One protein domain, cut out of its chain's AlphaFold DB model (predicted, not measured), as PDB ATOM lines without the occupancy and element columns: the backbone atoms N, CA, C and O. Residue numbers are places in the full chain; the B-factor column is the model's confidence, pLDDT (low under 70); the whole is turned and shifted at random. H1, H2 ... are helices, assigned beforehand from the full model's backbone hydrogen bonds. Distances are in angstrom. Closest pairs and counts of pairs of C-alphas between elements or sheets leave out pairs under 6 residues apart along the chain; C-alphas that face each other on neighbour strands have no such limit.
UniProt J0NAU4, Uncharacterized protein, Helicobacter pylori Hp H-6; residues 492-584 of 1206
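AT A GLANCE: This is residues 492 to 584 of the 1206 residues of an uncharacterized protein of Helicobacter pylori Hp H-6 (UniProt J0NAU4). One long helix, H2, makes the spine of a rod, with short helices at one side of it: H1 folds back on its first part, H3 turns off at its far end, and H5 and H4 form a small pair between. Two long stretches without a named element run lengthwise, residues 548 to 563 between H4 and H5 and residues 573 to 584 back toward the first part of H2. The printed part has 93 residues with five named helices, H1 to H5 in order, and no named strand; the class is all helix. It is only just compact, close to loose, with a radius of gyration of the C-alphas of 14.6 A and spans of 48 by 23 by 23 A.

HOW THE PARTS SIT: H2, residues 500 to 524, touches H1, residues 492 to 495, with residues 503 to 510 alone; the closest C-alphas, of Trp 494 and Ser 506, are 5.2 A apart. H5, residues 564 to 572, is close to H2 but not clearly touching: the closest C-alphas, of Leu 518 and Leu 570, are 5.7 A apart. H2 and H5 run the same way at a steep tilt of 41 degrees. H4, residues 544 to 547, touches H5, closest at the C-alphas of Tyr 545 and Lys 567, 5.4 A. H3, residues 526 to 532, and H2 meet only through their link. H1 and H5 are apart. In H2, H3 and H5 every O i to N i+4 pair is within hydrogen-bond range; H1 and H4 are too short for such a pair.

IN THESE COORDINATES: H2 measures 36.0 A from C-alpha 500 at (128.652, 112.154, 69.670) to C-alpha 524 at (145.394, 109.067, 101.346). H5 measures 12.3 A and ends at C-alpha 572, (137.344, 121.312, 97.448). H3 measures 10.0 A; H1 and H4 have four residues each.

THE WHOLE: The C-alphas farthest apart, of Ser 499 and Asp 536, are 48.5 A apart. The printed part has no cut. The links H3 to H4 and H4 to H5 are long. The mean pLDDT of the printed part is 89.6, and no printed residue is under 70.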
ATOM      1  N   ASP A 492     140.598 120.069  74.655       86.75
ATOM      2  CA  ASP A 492     139.634 119.925  73.545       86.75
ATOM      3  C   ASP A 492     139.326 118.473  73.097       86.75
ATOM      4  O   ASP A 492     138.139 118.160  73.015       86.75
ATOM      5  N   PRO A 493     140.305 117.546  72.940       84.12
ATOM      6  CA  PRO A 493     140.039 116.146  72.560       84.12
ATOM      7  C   PRO A 493     139.124 115.354  73.511       84.12
ATOM      8  O   PRO A 493     138.647 114.283  73.151       84.12
ATOM      9  N   TRP A 494     138.901 115.855  74.729       87.44
ATOM     10  CA  TRP A 494     138.064 115.225  75.749       87.44
ATOM     11  C   TRP A 494     136.606 115.678  75.722       87.44
ATOM     12  O   TRP A 494     135.744 114.935  76.191       87.44
ATOM     13  N   VAL A 495     136.332 116.894  75.231       92.69
ATOM     14  CA  VAL A 495     135.011 117.547  75.338       92.69
ATOM     15  C   VAL A 495     134.475 118.117  74.020       92.69
ATOM     16  O   VAL A 495     133.350 118.613  74.011       92.69
ATOM     17  N   TYR A 496     135.235 118.020  72.925       89.19
ATOM     18  CA  TYR A 496     134.787 118.271  71.553       89.19
ATOM     19  C   TYR A 496     135.002 117.022  70.688       89.19
ATOM     20  O   TYR A 496     136.035 116.359  70.802       89.19
ATOM     21  N   ASN A 497     134.043 116.691  69.818       88.50
ATOM     22  CA  ASN A 497     134.215 115.634  68.815       88.50
ATOM     23  C   ASN A 497     133.212 115.755  67.650       88.50
ATOM     24  O   ASN A 497     132.104 116.256  67.830       88.50
ATOM     25  N   PHE A 498     133.542 115.217  66.471       81.38
ATOM     26  CA  PHE A 498     132.561 115.017  65.390       81.38
ATOM     27  C   PHE A 498     131.596 113.854  65.685       81.38
ATOM     28  O   PHE A 498     130.442 113.878  65.265       81.38
ATOM     29  N   SER A 499     132.042 112.848  66.440       84.00
ATOM     30  CA  SER A 499     131.240 111.702  66.871       84.00
ATOM     31  C   SER A 499     130.677 111.939  68.273       84.00
ATOM     32  O   SER A 499     131.416 111.944  69.262       84.00
ATOM     33  N   GLN A 500     129.350 112.065  68.380       88.44
ATOM     34  CA  GLN A 500     128.652 112.154  69.670       88.44
ATOM     35  C   GLN A 500     128.999 110.962  70.581       88.44
ATOM     36  O   GLN A 500     129.234 111.134  71.774       88.44
ATOM     37  N   LYS A 501     129.111 109.759  70.008       89.62
ATOM     38  CA  LYS A 501     129.452 108.513  70.711       89.62
ATOM     39  C   LYS A 501     130.865 108.535  71.301       89.62
ATOM     40  O   LYS A 501     131.068 108.093  72.429       89.62
ATOM     41  N   THR A 502     131.827 109.079  70.560       87.06
ATOM     42  CA  THR A 502     133.218 109.219  71.011       87.06
ATOM     43  C   THR A 502     133.326 110.290  72.096       87.06
ATOM     44  O   THR A 502     134.003 110.069  73.095       87.06
ATOM     45  N   LEU A 503     132.578 111.395  71.964       90.38
ATOM     46  CA  LEU A 503     132.447 112.418  73.008       90.38
ATOM     47  C   LEU A 503     131.866 111.850  74.316       90.38
ATOM     48  O   LEU A 503     132.367 112.160  75.393       90.38
ATOM     49  N   MET A 504     130.833 111.004  74.244       93.25
ATOM     50  CA  MET A 504     130.273 110.331  75.427       93.25
ATOM     51  C   MET A 504     131.339 109.495  76.150       93.25
ATOM     52  O   MET A 504     131.454 109.557  77.371       93.25
ATOM     53  N   GLN A 505     132.145 108.746  75.394       92.38
ATOM     54  CA  GLN A 505     133.181 107.859  75.928       92.38
ATOM     55  C   GLN A 505     134.354 108.629  76.550       92.38
ATOM     56  O   GLN A 505     134.776 108.295  77.658       92.38
ATOM     57  N   SER A 506     134.840 109.694  75.899       92.19
ATOM     58  CA  SER A 506     135.900 110.542  76.459       92.19
ATOM     59  C   SER A 506     135.431 111.263  77.725       92.19
ATOM     60  O   SER A 506     136.120 111.238  78.744       92.19
ATOM     61  N   VAL A 507     134.233 111.854  77.708       94.94
ATOM     62  CA  VAL A 507     133.674 112.546  78.878       94.94
ATOM     63  C   VAL A 507     133.476 111.583  80.051       94.94
ATOM     64  O   VAL A 507     133.888 111.917  81.162       94.94
ATOM     65  N   GLN A 508     132.922 110.389  79.819       95.31
ATOM     66  CA  GLN A 508     132.726 109.380  80.864       95.31
ATOM     67  C   GLN A 508     134.062 108.949  81.496       95.31
ATOM     68  O   GLN A 508     134.219 109.061  82.709       95.31
ATOM     69  N   ASN A 509     135.063 108.577  80.688       94.38
ATOM     70  CA  ASN A 509     136.398 108.197  81.175       94.38
ATOM     71  C   ASN A 509     137.067 109.326  81.996       94.38
ATOM     72  O   ASN A 509     137.654 109.076  83.051       94.38
ATOM     73  N   CYS A 510     136.902 110.589  81.582       93.81
ATOM     74  CA  CYS A 510     137.389 111.745  82.342       93.81
ATOM     75  C   CYS A 510     136.645 111.945  83.679       93.81
ATOM     76  O   CYS A 510     137.272 112.351  84.662       93.81
ATOM     77  N   ILE A 511     135.330 111.698  83.731       95.50
ATOM     78  CA  ILE A 511     134.518 111.788  84.959       95.50
ATOM     79  C   ILE A 511     134.903 110.667  85.933       95.50
ATOM     80  O   ILE A 511     135.146 110.943  87.110       95.50
ATOM     81  N   ASP A 512     135.024 109.432  85.447       95.94
ATOM     82  CA  ASP A 512     135.381 108.265  86.259       95.94
ATOM     83  C   ASP A 512     136.804 108.374  86.809       95.94
ATOM     84  O   ASP A 512     137.012 108.222  88.014       95.94
ATOM     85  N   THR A 513     137.775 108.738  85.962       95.75
ATOM     86  CA  THR A 513     139.166 108.970  86.382       95.75
ATOM     87  C   THR A 513     139.249 110.084  87.427       95.75
ATOM     88  O   THR A 513     139.900 109.912  88.458       95.75
ATOM     89  N   TYR A 514     138.540 111.203  87.229       96.44
ATOM     90  CA  TYR A 514     138.478 112.278  88.224       96.44
ATOM     91  C   TYR A 514     137.856 111.809  89.549       96.44
ATOM     92  O   TYR A 514     138.379 112.128  90.617       96.44
ATOM     93  N   ASN A 515     136.746 111.068  89.507       97.12
ATOM     94  CA  ASN A 515     136.038 110.631  90.712       97.12
ATOM     95  C   ASN A 515     136.835 109.555  91.482       97.12
ATOM     96  O   ASN A 515     136.847 109.569  92.717       97.12
ATOM     97  N   ALA A 516     137.571 108.684  90.782       96.50
ATOM     98  CA  ALA A 516     138.517 107.740  91.379       96.50
ATOM     99  C   ALA A 516     139.730 108.447  92.013       96.50
ATOM    100  O   ALA A 516     140.111 108.135  93.146       96.50
ATOM    101  N   ASP A 517     140.301 109.445  91.332       96.50
ATOM    102  CA  ASP A 517     141.382 110.283  91.863       96.50
ATOM    103  C   ASP A 517     140.939 111.084  93.091       96.50
ATOM    104  O   ASP A 517     141.656 111.127  94.089       96.50
ATOM    105  N   LEU A 518     139.737 111.664  93.063       97.38
ATOM    106  CA  LEU A 518     139.134 112.351  94.204       97.38
ATOM    107  C   LEU A 518     138.983 111.409  95.406       97.38
ATOM    108  O   LEU A 518     139.313 111.803  96.527       97.38
ATOM    109  N   LYS A 519     138.536 110.164  95.191       97.25
ATOM    110  CA  LYS A 519     138.465 109.147  96.249       97.25
ATOM    111  C   LYS A 519     139.855 108.859  96.832       97.25
ATOM    112  O   LYS A 519     140.045 109.036  98.034       97.25
ATOM    113  N   ARG A 520     140.847 108.529  95.990       96.00
ATOM    114  CA  ARG A 520     142.240 108.278  96.418       96.00
ATOM    115  C   ARG A 520     142.830 109.471  97.179       96.00
ATOM    116  O   ARG A 520     143.486 109.288  98.203       96.00
ATOM    117  N   PHE A 521     142.581 110.689  96.701       96.69
ATOM    118  CA  PHE A 521     143.034 111.926  97.332       96.69
ATOM    119  C   PHE A 521     142.406 112.133  98.712       96.69
ATOM    120  O   PHE A 521     143.123 112.432  99.666       96.69
ATOM    121  N   ASN A 522     141.093 111.923  98.840       96.00
ATOM    122  CA  ASN A 522     140.383 112.013 100.115       96.00
ATOM    123  C   ASN A 522     140.908 111.000 101.141       96.00
ATOM    124  O   ASN A 522     141.131 111.375 102.287       96.00
ATOM    125  N   GLU A 523     141.133 109.754 100.720       95.44
ATOM    126  CA  GLU A 523     141.562 108.651 101.587       95.44
ATOM    127  C   GLU A 523     143.033 108.739 102.019       95.44
ATOM    128  O   GLU A 523     143.358 108.352 103.138       95.44
ATOM    129  N   ARG A 524     143.936 109.209 101.142       94.31
ATOM    130  CA  ARG A 524     145.394 109.067 101.346       94.31
ATOM    131  C   ARG A 524     146.176 110.373 101.453       94.31
ATOM    132  O   ARG A 524     147.269 110.367 102.009       94.31
ATOM    133  N   TYR A 525     145.662 111.477 100.906       94.88
ATOM    134  CA  TYR A 525     146.469 112.687 100.685       94.88
ATOM    135  C   TYR A 525     145.865 113.980 101.247       94.88
ATOM    136  O   TYR A 525     146.612 114.920 101.507       94.88
ATOM    137  N   ARG A 526     144.547 114.050 101.484       94.00
ATOM    138  CA  ARG A 526     143.826 115.295 101.814       94.00
ATOM    139  C   ARG A 526     144.411 116.073 102.996       94.00
ATOM    140  O   ARG A 526     144.610 117.279 102.867       94.00
ATOM    141  N   GLU A 527     144.707 115.424 104.120       93.00
ATOM    142  CA  GLU A 527     145.229 116.128 105.302       93.00
ATOM    143  C   GLU A 527     146.704 116.533 105.144       93.00
ATOM    144  O   GLU A 527     147.051 117.674 105.449       93.00
ATOM    145  N   ALA A 528     147.552 115.686 104.549       90.38
ATOM    146  CA  ALA A 528     148.930 116.054 104.206       90.38
ATOM    147  C   ALA A 528     148.978 117.219 103.195       90.38
ATOM    148  O   ALA A 528     149.754 118.163 103.350       90.38
ATOM    149  N   PHE A 529     148.090 117.209 102.193       92.44
ATOM    150  CA  PHE A 529     147.912 118.300 101.236       92.44
ATOM    151  C   PHE A 529     147.467 119.600 101.924       92.44
ATOM    152  O   PHE A 529     147.992 120.679 101.651       92.44
ATOM    153  N   LYS A 530     146.495 119.512 102.836       90.88
ATOM    154  CA  LYS A 530     145.957 120.642 103.605       90.88
ATOM    155  C   LYS A 530     147.011 121.263 104.523       90.88
ATOM    156  O   LYS A 530     147.093 122.486 104.566       90.88
ATOM    157  N   GLN A 531     147.852 120.452 105.171       87.88
ATOM    158  CA  GLN A 531     148.998 120.916 105.961       87.88
ATOM    159  C   GLN A 531     150.063 121.589 105.078       87.88
ATOM    160  O   GLN A 531     150.447 122.730 105.336       87.88
ATOM    161  N   ARG A 532     150.491 120.945 103.981       86.81
ATOM    162  CA  ARG A 532     151.527 121.493 103.077       86.81
ATOM    163  C   ARG A 532     151.057 122.659 102.193       86.81
ATOM    164  O   ARG A 532     151.876 123.270 101.517       86.81
ATOM    165  N   THR A 533     149.758 122.979 102.193       87.00
ATOM    166  CA  THR A 533     149.164 124.138 101.491       87.00
ATOM    167  C   THR A 533     148.383 125.078 102.423       87.00
ATOM    168  O   THR A 533     147.506 125.840 101.988       87.00
ATOM    169  N   ALA A 534     148.680 125.033 103.722       83.88
ATOM    170  CA  ALA A 534     148.073 125.898 104.725       83.88
ATOM    171  C   ALA A 534     148.482 127.379 104.537       83.88
ATOM    172  O   ALA A 534     149.485 127.693 103.893       83.88
ATOM    173  N   LYS A 535     147.661 128.315 105.035       77.69
ATOM    174  CA  LYS A 535     147.807 129.761 104.744       77.69
ATOM    175  C   LYS A 535     149.042 130.369 105.427       77.69
ATOM    176  O   LYS A 535     149.653 131.284 104.886       77.69
ATOM    177  N   ASP A 536     149.412 129.833 106.585       82.00
ATOM    178  CA  ASP A 536     150.652 130.097 107.328       82.00
ATOM    179  C   ASP A 536     151.917 129.706 106.544       82.00
ATOM    180  O   ASP A 536     152.958 130.327 106.726       82.00
ATOM    181  N   LYS A 537     151.822 128.763 105.595       73.38
ATOM    182  CA  LYS A 537     152.903 128.434 104.646       73.38
ATOM    183  C   LYS A 537     152.978 129.406 103.456       73.38
ATOM    184  O   LYS A 537     153.567 129.083 102.431       73.38
ATOM    185  N   GLY A 538     152.321 130.566 103.542       76.50
ATOM    186  CA  GLY A 538     152.277 131.600 102.496       76.50
ATOM    187  C   GLY A 538     151.403 131.271 101.275       76.50
ATOM    188  O   GLY A 538     151.157 132.143 100.439       76.50
ATOM    189  N   ILE A 539     150.891 130.041 101.163       81.25
ATOM    190  CA  ILE A 539     150.153 129.568  99.986       81.25
ATOM    191  C   ILE A 539     148.720 130.112 100.003       81.25
ATOM    192  O   ILE A 539     147.903 129.806 100.878       81.25
ATOM    193  N   LYS A 540     148.387 130.919  98.991       84.50
ATOM    194  CA  LYS A 540     147.045 131.491  98.817       84.50
ATOM    195  C   LYS A 540     146.054 130.397  98.390       84.50
ATOM    196  O   LYS A 540     146.397 129.571  97.544       84.50
ATOM    197  N   PRO A 541     144.789 130.415  98.865       84.19
ATOM    198  CA  PRO A 541     143.780 129.426  98.468       84.19
ATOM    199  C   PRO A 541     143.579 129.292  96.949       84.19
ATOM    200  O   PRO A 541     143.309 128.195  96.471       84.19
ATOM    201  N   ALA A 542     143.754 130.386  96.199       82.25
ATOM    202  CA  ALA A 542     143.641 130.421  94.739       82.25
ATOM    203  C   ALA A 542     144.813 129.751  93.995       82.25
ATOM    204  O   ALA A 542     144.651 129.386  92.835       82.25
ATOM    205  N   ASP A 543     145.969 129.572  94.644       84.31
ATOM    206  CA  ASP A 543     147.182 128.995  94.050       84.31
ATOM    207  C   ASP A 543     147.367 127.505  94.388       84.31
ATOM    208  O   ASP A 543     148.156 126.824  93.737       84.31
ATOM    209  N   ARG A 544     146.602 126.961  95.351       88.31
ATOM    210  CA  ARG A 544     146.727 125.570  95.844       88.31
ATOM    211  C   ARG A 544     146.746 124.505  94.744       88.31
ATOM    212  O   ARG A 544     147.454 123.515  94.881       88.31
ATOM    213  N   TYR A 545     146.018 124.719  93.649       87.12
ATOM    214  CA  TYR A 545     145.962 123.797  92.509       87.12
ATOM    215  C   TYR A 545     147.342 123.498  91.885       87.12
ATOM    216  O   TYR A 545     147.531 122.421  91.328       87.12
ATOM    217  N   LYS A 546     148.310 124.419  92.018       84.50
ATOM    218  CA  LYS A 546     149.693 124.277  91.533       84.50
ATOM    219  C   LYS A 546     150.537 123.299  92.349       84.50
ATOM    220  O   LYS A 546     151.609 122.921  91.901       84.50
ATOM    221  N   HIS A 547     150.089 122.943  93.553       85.69
ATOM    222  CA  HIS A 547     150.852 122.116  94.487       85.69
ATOM    223  C   HIS A 547     150.481 120.630  94.416       85.69
ATOM    224  O   HIS A 547     151.137 119.837  95.094       85.69
ATOM    225  N   LEU A 548     149.450 120.246  93.648       86.81
ATOM    226  CA  LEU A 548     149.113 118.839  93.399       86.81
ATOM    227  C   LEU A 548     150.263 118.137  92.667       86.81
ATOM    228  O   LEU A 548     150.869 118.734  91.780       86.81
ATOM    229  N   ASN A 549     150.544 116.887  93.032       84.06
ATOM    230  CA  ASN A 549     151.619 116.093  92.432       84.06
ATOM    231  C   ASN A 549     151.134 114.762  91.835       84.06
ATOM    232  O   ASN A 549     150.021 114.305  92.081       84.06
ATOM    233  N   ASP A 550     152.026 114.131  91.085       82.81
ATOM    234  CA  ASP A 550     151.813 112.961  90.233       82.81
ATOM    235  C   ASP A 550     151.438 111.671  91.005       82.81
ATOM    236  O   ASP A 550     151.029 110.681  90.405       82.81
ATOM    237  N   ARG A 551     151.546 111.659  92.346       84.69
ATOM    238  CA  ARG A 551     151.013 110.584  93.215       84.69
ATOM    239  C   ARG A 551     149.568 110.850  93.648       84.69
ATOM    240  O   ARG A 551     148.803 109.928  93.932       84.69
ATOM    241  N   GLU A 552     149.195 112.124  93.728       90.31
ATOM    242  CA  GLU A 552     147.871 112.582  94.149       90.31
ATOM    243  C   GLU A 552     146.872 112.527  92.992       90.31
ATOM    244  O   GLU A 552     145.749 112.069  93.198       90.31
ATOM    245  N   ILE A 553     147.288 112.913  91.781       92.25
ATOM    246  CA  ILE A 553     146.465 112.920  90.560       92.25
ATOM    247  C   ILE A 553     147.104 112.108  89.427       92.25
ATOM    248  O   ILE A 553     148.318 112.100  89.256       92.25
ATOM    249  N   THR A 554     146.262 111.464  88.624       90.56
ATOM    250  CA  THR A 554     146.631 110.697  87.434       90.56
ATOM    251  C   THR A 554     147.163 111.641  86.357       90.56
ATOM    252  O   THR A 554     146.451 112.535  85.899       90.56
ATOM    253  N   THR A 555     148.414 111.440  85.940       84.00
ATOM    254  CA  THR A 555     149.088 112.219  84.882       84.00
ATOM    255  C   THR A 555     148.891 111.645  83.476       84.00
ATOM    256  O   THR A 555     149.193 112.328  82.492       84.00
ATOM    257  N   ASP A 556     148.349 110.426  83.385       80.38
ATOM    258  CA  ASP A 556     148.065 109.692  82.151       80.38
ATOM    259  C   ASP A 556     147.142 110.482  81.208       80.38
ATOM    260  O   ASP A 556     145.933 110.635  81.426       80.38
ATOM    261  N   LYS A 557     147.742 110.948  80.109       79.25
ATOM    262  CA  LYS A 557     147.109 111.784  79.085       79.25
ATOM    263  C   LYS A 557     146.026 111.028  78.285       79.25
ATOM    264  O   LYS A 557     145.239 111.688  77.611       79.25
ATOM    265  N   THR A 558     145.938 109.694  78.401       82.38
ATOM    266  CA  THR A 558     144.875 108.840  77.819       82.38
ATOM    267  C   THR A 558     143.655 108.653  78.730       82.38
ATOM    268  O   THR A 558     142.635 108.137  78.278       82.38
ATOM    269  N   LYS A 559     143.729 109.095  79.997       86.19
ATOM    270  CA  LYS A 559     142.638 108.990  80.988       86.19
ATOM    271  C   LYS A 559     142.087 110.343  81.440       86.19
ATOM    272  O   LYS A 559     140.885 110.470  81.664       86.19
ATOM    273  N   ILE A 560     142.943 111.361  81.569       88.56
ATOM    274  CA  ILE A 560     142.515 112.715  81.947       88.56
ATOM    275  C   ILE A 560     143.522 113.802  81.531       88.56
ATOM    276  O   ILE A 560     144.724 113.719  81.775       88.56
ATOM    277  N   ALA A 561     143.018 114.899  80.959       88.44
ATOM    278  CA  ALA A 561     143.777 116.140  80.782       88.44
ATOM    279  C   ALA A 561     143.368 117.147  81.865       88.44
ATOM    280  O   ALA A 561     142.241 117.649  81.838       88.44
ATOM    281  N   TRP A 562     144.231 117.441  82.844       88.31
ATOM    282  CA  TRP A 562     143.874 118.304  83.977       88.31
ATOM    283  C   TRP A 562     143.835 119.789  83.608       88.31
ATOM    284  O   TRP A 562     144.692 120.302  82.897       88.31
ATOM    285  N   VAL A 563     142.860 120.506  84.174       87.00
ATOM    286  CA  VAL A 563     142.742 121.970  84.077       87.00
ATOM    287  C   VAL A 563     142.558 122.571  85.469       87.00
ATOM    288  O   VAL A 563     142.093 121.885  86.387       87.00
ATOM    289  N   GLN A 564     142.877 123.861  85.629       86.12
ATOM    290  CA  GLN A 564     142.801 124.579  86.911       86.12
ATOM    291  C   GLN A 564     141.453 124.389  87.628       86.12
ATOM    292  O   GLN A 564     141.434 124.223  88.850       86.12
ATOM    293  N   ASN A 565     140.335 124.379  86.889       87.38
ATOM    294  CA  ASN A 565     139.003 124.176  87.459       87.38
ATOM    295  C   ASN A 565     138.888 122.801  88.145       87.38
ATOM    296  O   ASN A 565     138.688 122.769  89.355       87.38
ATOM    297  N   LEU A 566     139.132 121.679  87.446       90.69
ATOM    298  CA  LEU A 566     139.090 120.346  88.079       90.69
ATOM    299  C   LEU A 566     140.094 120.195  89.224       90.69
ATOM    300  O   LEU A 566     139.707 119.710  90.285       90.69
ATOM    301  N   LYS A 567     141.342 120.660  89.068       91.75
ATOM    302  CA  LYS A 567     142.322 120.643  90.171       91.75
ATOM    303  C   LYS A 567     141.770 121.371  91.414       91.75
ATOM    304  O   LYS A 567     141.948 120.915  92.539       91.75
ATOM    305  N   THR A 568     141.030 122.466  91.215       91.00
ATOM    306  CA  THR A 568     140.358 123.220  92.290       91.00
ATOM    307  C   THR A 568     139.142 122.485  92.870       91.00
ATOM    308  O   THR A 568     138.954 122.515  94.088       91.00
ATOM    309  N   GLN A 569     138.319 121.818  92.052       91.62
ATOM    310  CA  GLN A 569     137.163 121.047  92.539       91.62
ATOM    311  C   GLN A 569     137.592 119.820  93.363       91.62
ATOM    312  O   GLN A 569     137.001 119.565  94.415       91.62
ATOM    313  N   LEU A 570     138.673 119.135  92.967       94.88
ATOM    314  CA  LEU A 570     139.220 117.983  93.695       94.88
ATOM    315  C   LEU A 570     139.709 118.394  95.091       94.88
ATOM    316  O   LEU A 570     139.327 117.796  96.099       94.88
ATOM    317  N   ILE A 571     140.455 119.500  95.178       93.81
ATOM    318  CA  ILE A 571     140.887 120.080  96.460       93.81
ATOM    319  C   ILE A 571     139.674 120.448  97.334       93.81
ATOM    320  O   ILE A 571     139.672 120.156  98.532       93.81
ATOM    321  N   LYS A 572     138.610 121.018  96.748       92.88
ATOM    322  CA  LYS A 572     137.344 121.312  97.448       92.88
ATOM    323  C   LYS A 572     136.550 120.071  97.868       92.88
ATOM    324  O   LYS A 572     135.686 120.194  98.727       92.88
ATOM    325  N   GLY A 573     136.827 118.902  97.292       93.88
ATOM    326  CA  GLY A 573     136.096 117.664  97.565       93.88
ATOM    327  C   GLY A 573     134.826 117.467  96.729       93.88
ATOM    328  O   GLY A 573     134.048 116.568  97.036       93.88
ATOM    329  N   LYS A 574     134.589 118.278  95.685       94.88
ATOM    330  CA  LYS A 574     133.387 118.153  94.842       94.88
ATOM    331  C   LYS A 574     133.514 116.938  93.906       94.88
ATOM    332  O   LYS A 574     134.371 116.949  93.022       94.88
ATOM    333  N   LYS A 575     132.634 115.936  94.062       94.62
ATOM    334  CA  LYS A 575     132.375 114.894  93.045       94.62
ATOM    335  C   LYS A 575     131.889 115.568  91.754       94.62
ATOM    336  O   LYS A 575     131.152 116.552  91.829       94.62
ATOM    337  N   LEU A 576     132.278 115.053  90.590       93.69
ATOM    338  CA  LEU A 576     131.581 115.387  89.347       93.69
ATOM    339  C   LEU A 576     130.271 114.603  89.258       93.69
ATOM    340  O   LEU A 576     130.230 113.424  89.625       93.69
ATOM    341  N   ASP A 577     129.232 115.261  88.750       91.38
ATOM    342  CA  ASP A 577     127.998 114.608  88.316       91.38
ATOM    343  C   ASP A 577     128.326 113.502  87.303       91.38
ATOM    344  O   ASP A 577     129.297 113.605  86.546       91.38
ATOM    345  N   ASP A 578     127.492 112.469  87.260       90.06
ATOM    346  CA  ASP A 578     127.610 111.405  86.265       90.06
ATOM    347  C   ASP A 578     127.228 111.936  84.860       90.06
ATOM    348  O   ASP A 578     126.626 113.011  84.723       90.06
ATOM    349  N   PHE A 579     127.622 111.232  83.792       92.62
ATOM    350  CA  PHE A 579     127.403 111.704  82.419       92.62
ATOM    351  C   PHE A 579     125.914 111.943  82.112       92.62
ATOM    352  O   PHE A 579     125.053 111.130  82.445       92.62
ATOM    353  N   SER A 580     125.613 113.033  81.397       92.06
ATOM    354  CA  SER A 580     124.259 113.344  80.939       92.06
ATOM    355  C   SER A 580     124.249 113.737  79.465       92.06
ATOM    356  O   SER A 580     124.832 114.749  79.076       92.06
ATOM    357  N   GLN A 581     123.524 112.972  78.644       90.50
ATOM    358  CA  GLN A 581     123.355 113.256  77.214       90.50
ATOM    359  C   GLN A 581     122.669 114.609  76.974       90.50
ATOM    360  O   GLN A 581     122.930 115.260  75.961       90.50
ATOM    361  N   GLU A 582     121.893 115.096  77.947       90.56
ATOM    362  CA  GLU A 582     121.263 116.413  77.888       90.56
ATOM    363  C   GLU A 582     122.265 117.568  77.851       90.56
ATOM    364  O   GLU A 582     121.960 118.601  77.253       90.56
ATOM    365  N   LYS A 583     123.469 117.374  78.409       92.12
ATOM    366  CA  LYS A 583     124.571 118.345  78.390       92.12
ATOM    367  C   LYS A 583     125.354 118.341  77.061       92.12
ATOM    368  O   LYS A 583     126.298 119.112  76.930       92.12
ATOM    369  N   ILE A 584     124.998 117.529  76.059       93.62
ATOM    370  CA  ILE A 584     125.594 117.630  74.714       93.62
ATOM    371  C   ILE A 584     124.922 118.763  73.924       93.62
ATOM    372  O   ILE A 584     123.698 118.849  73.840       93.62
TER     373      ILE A 584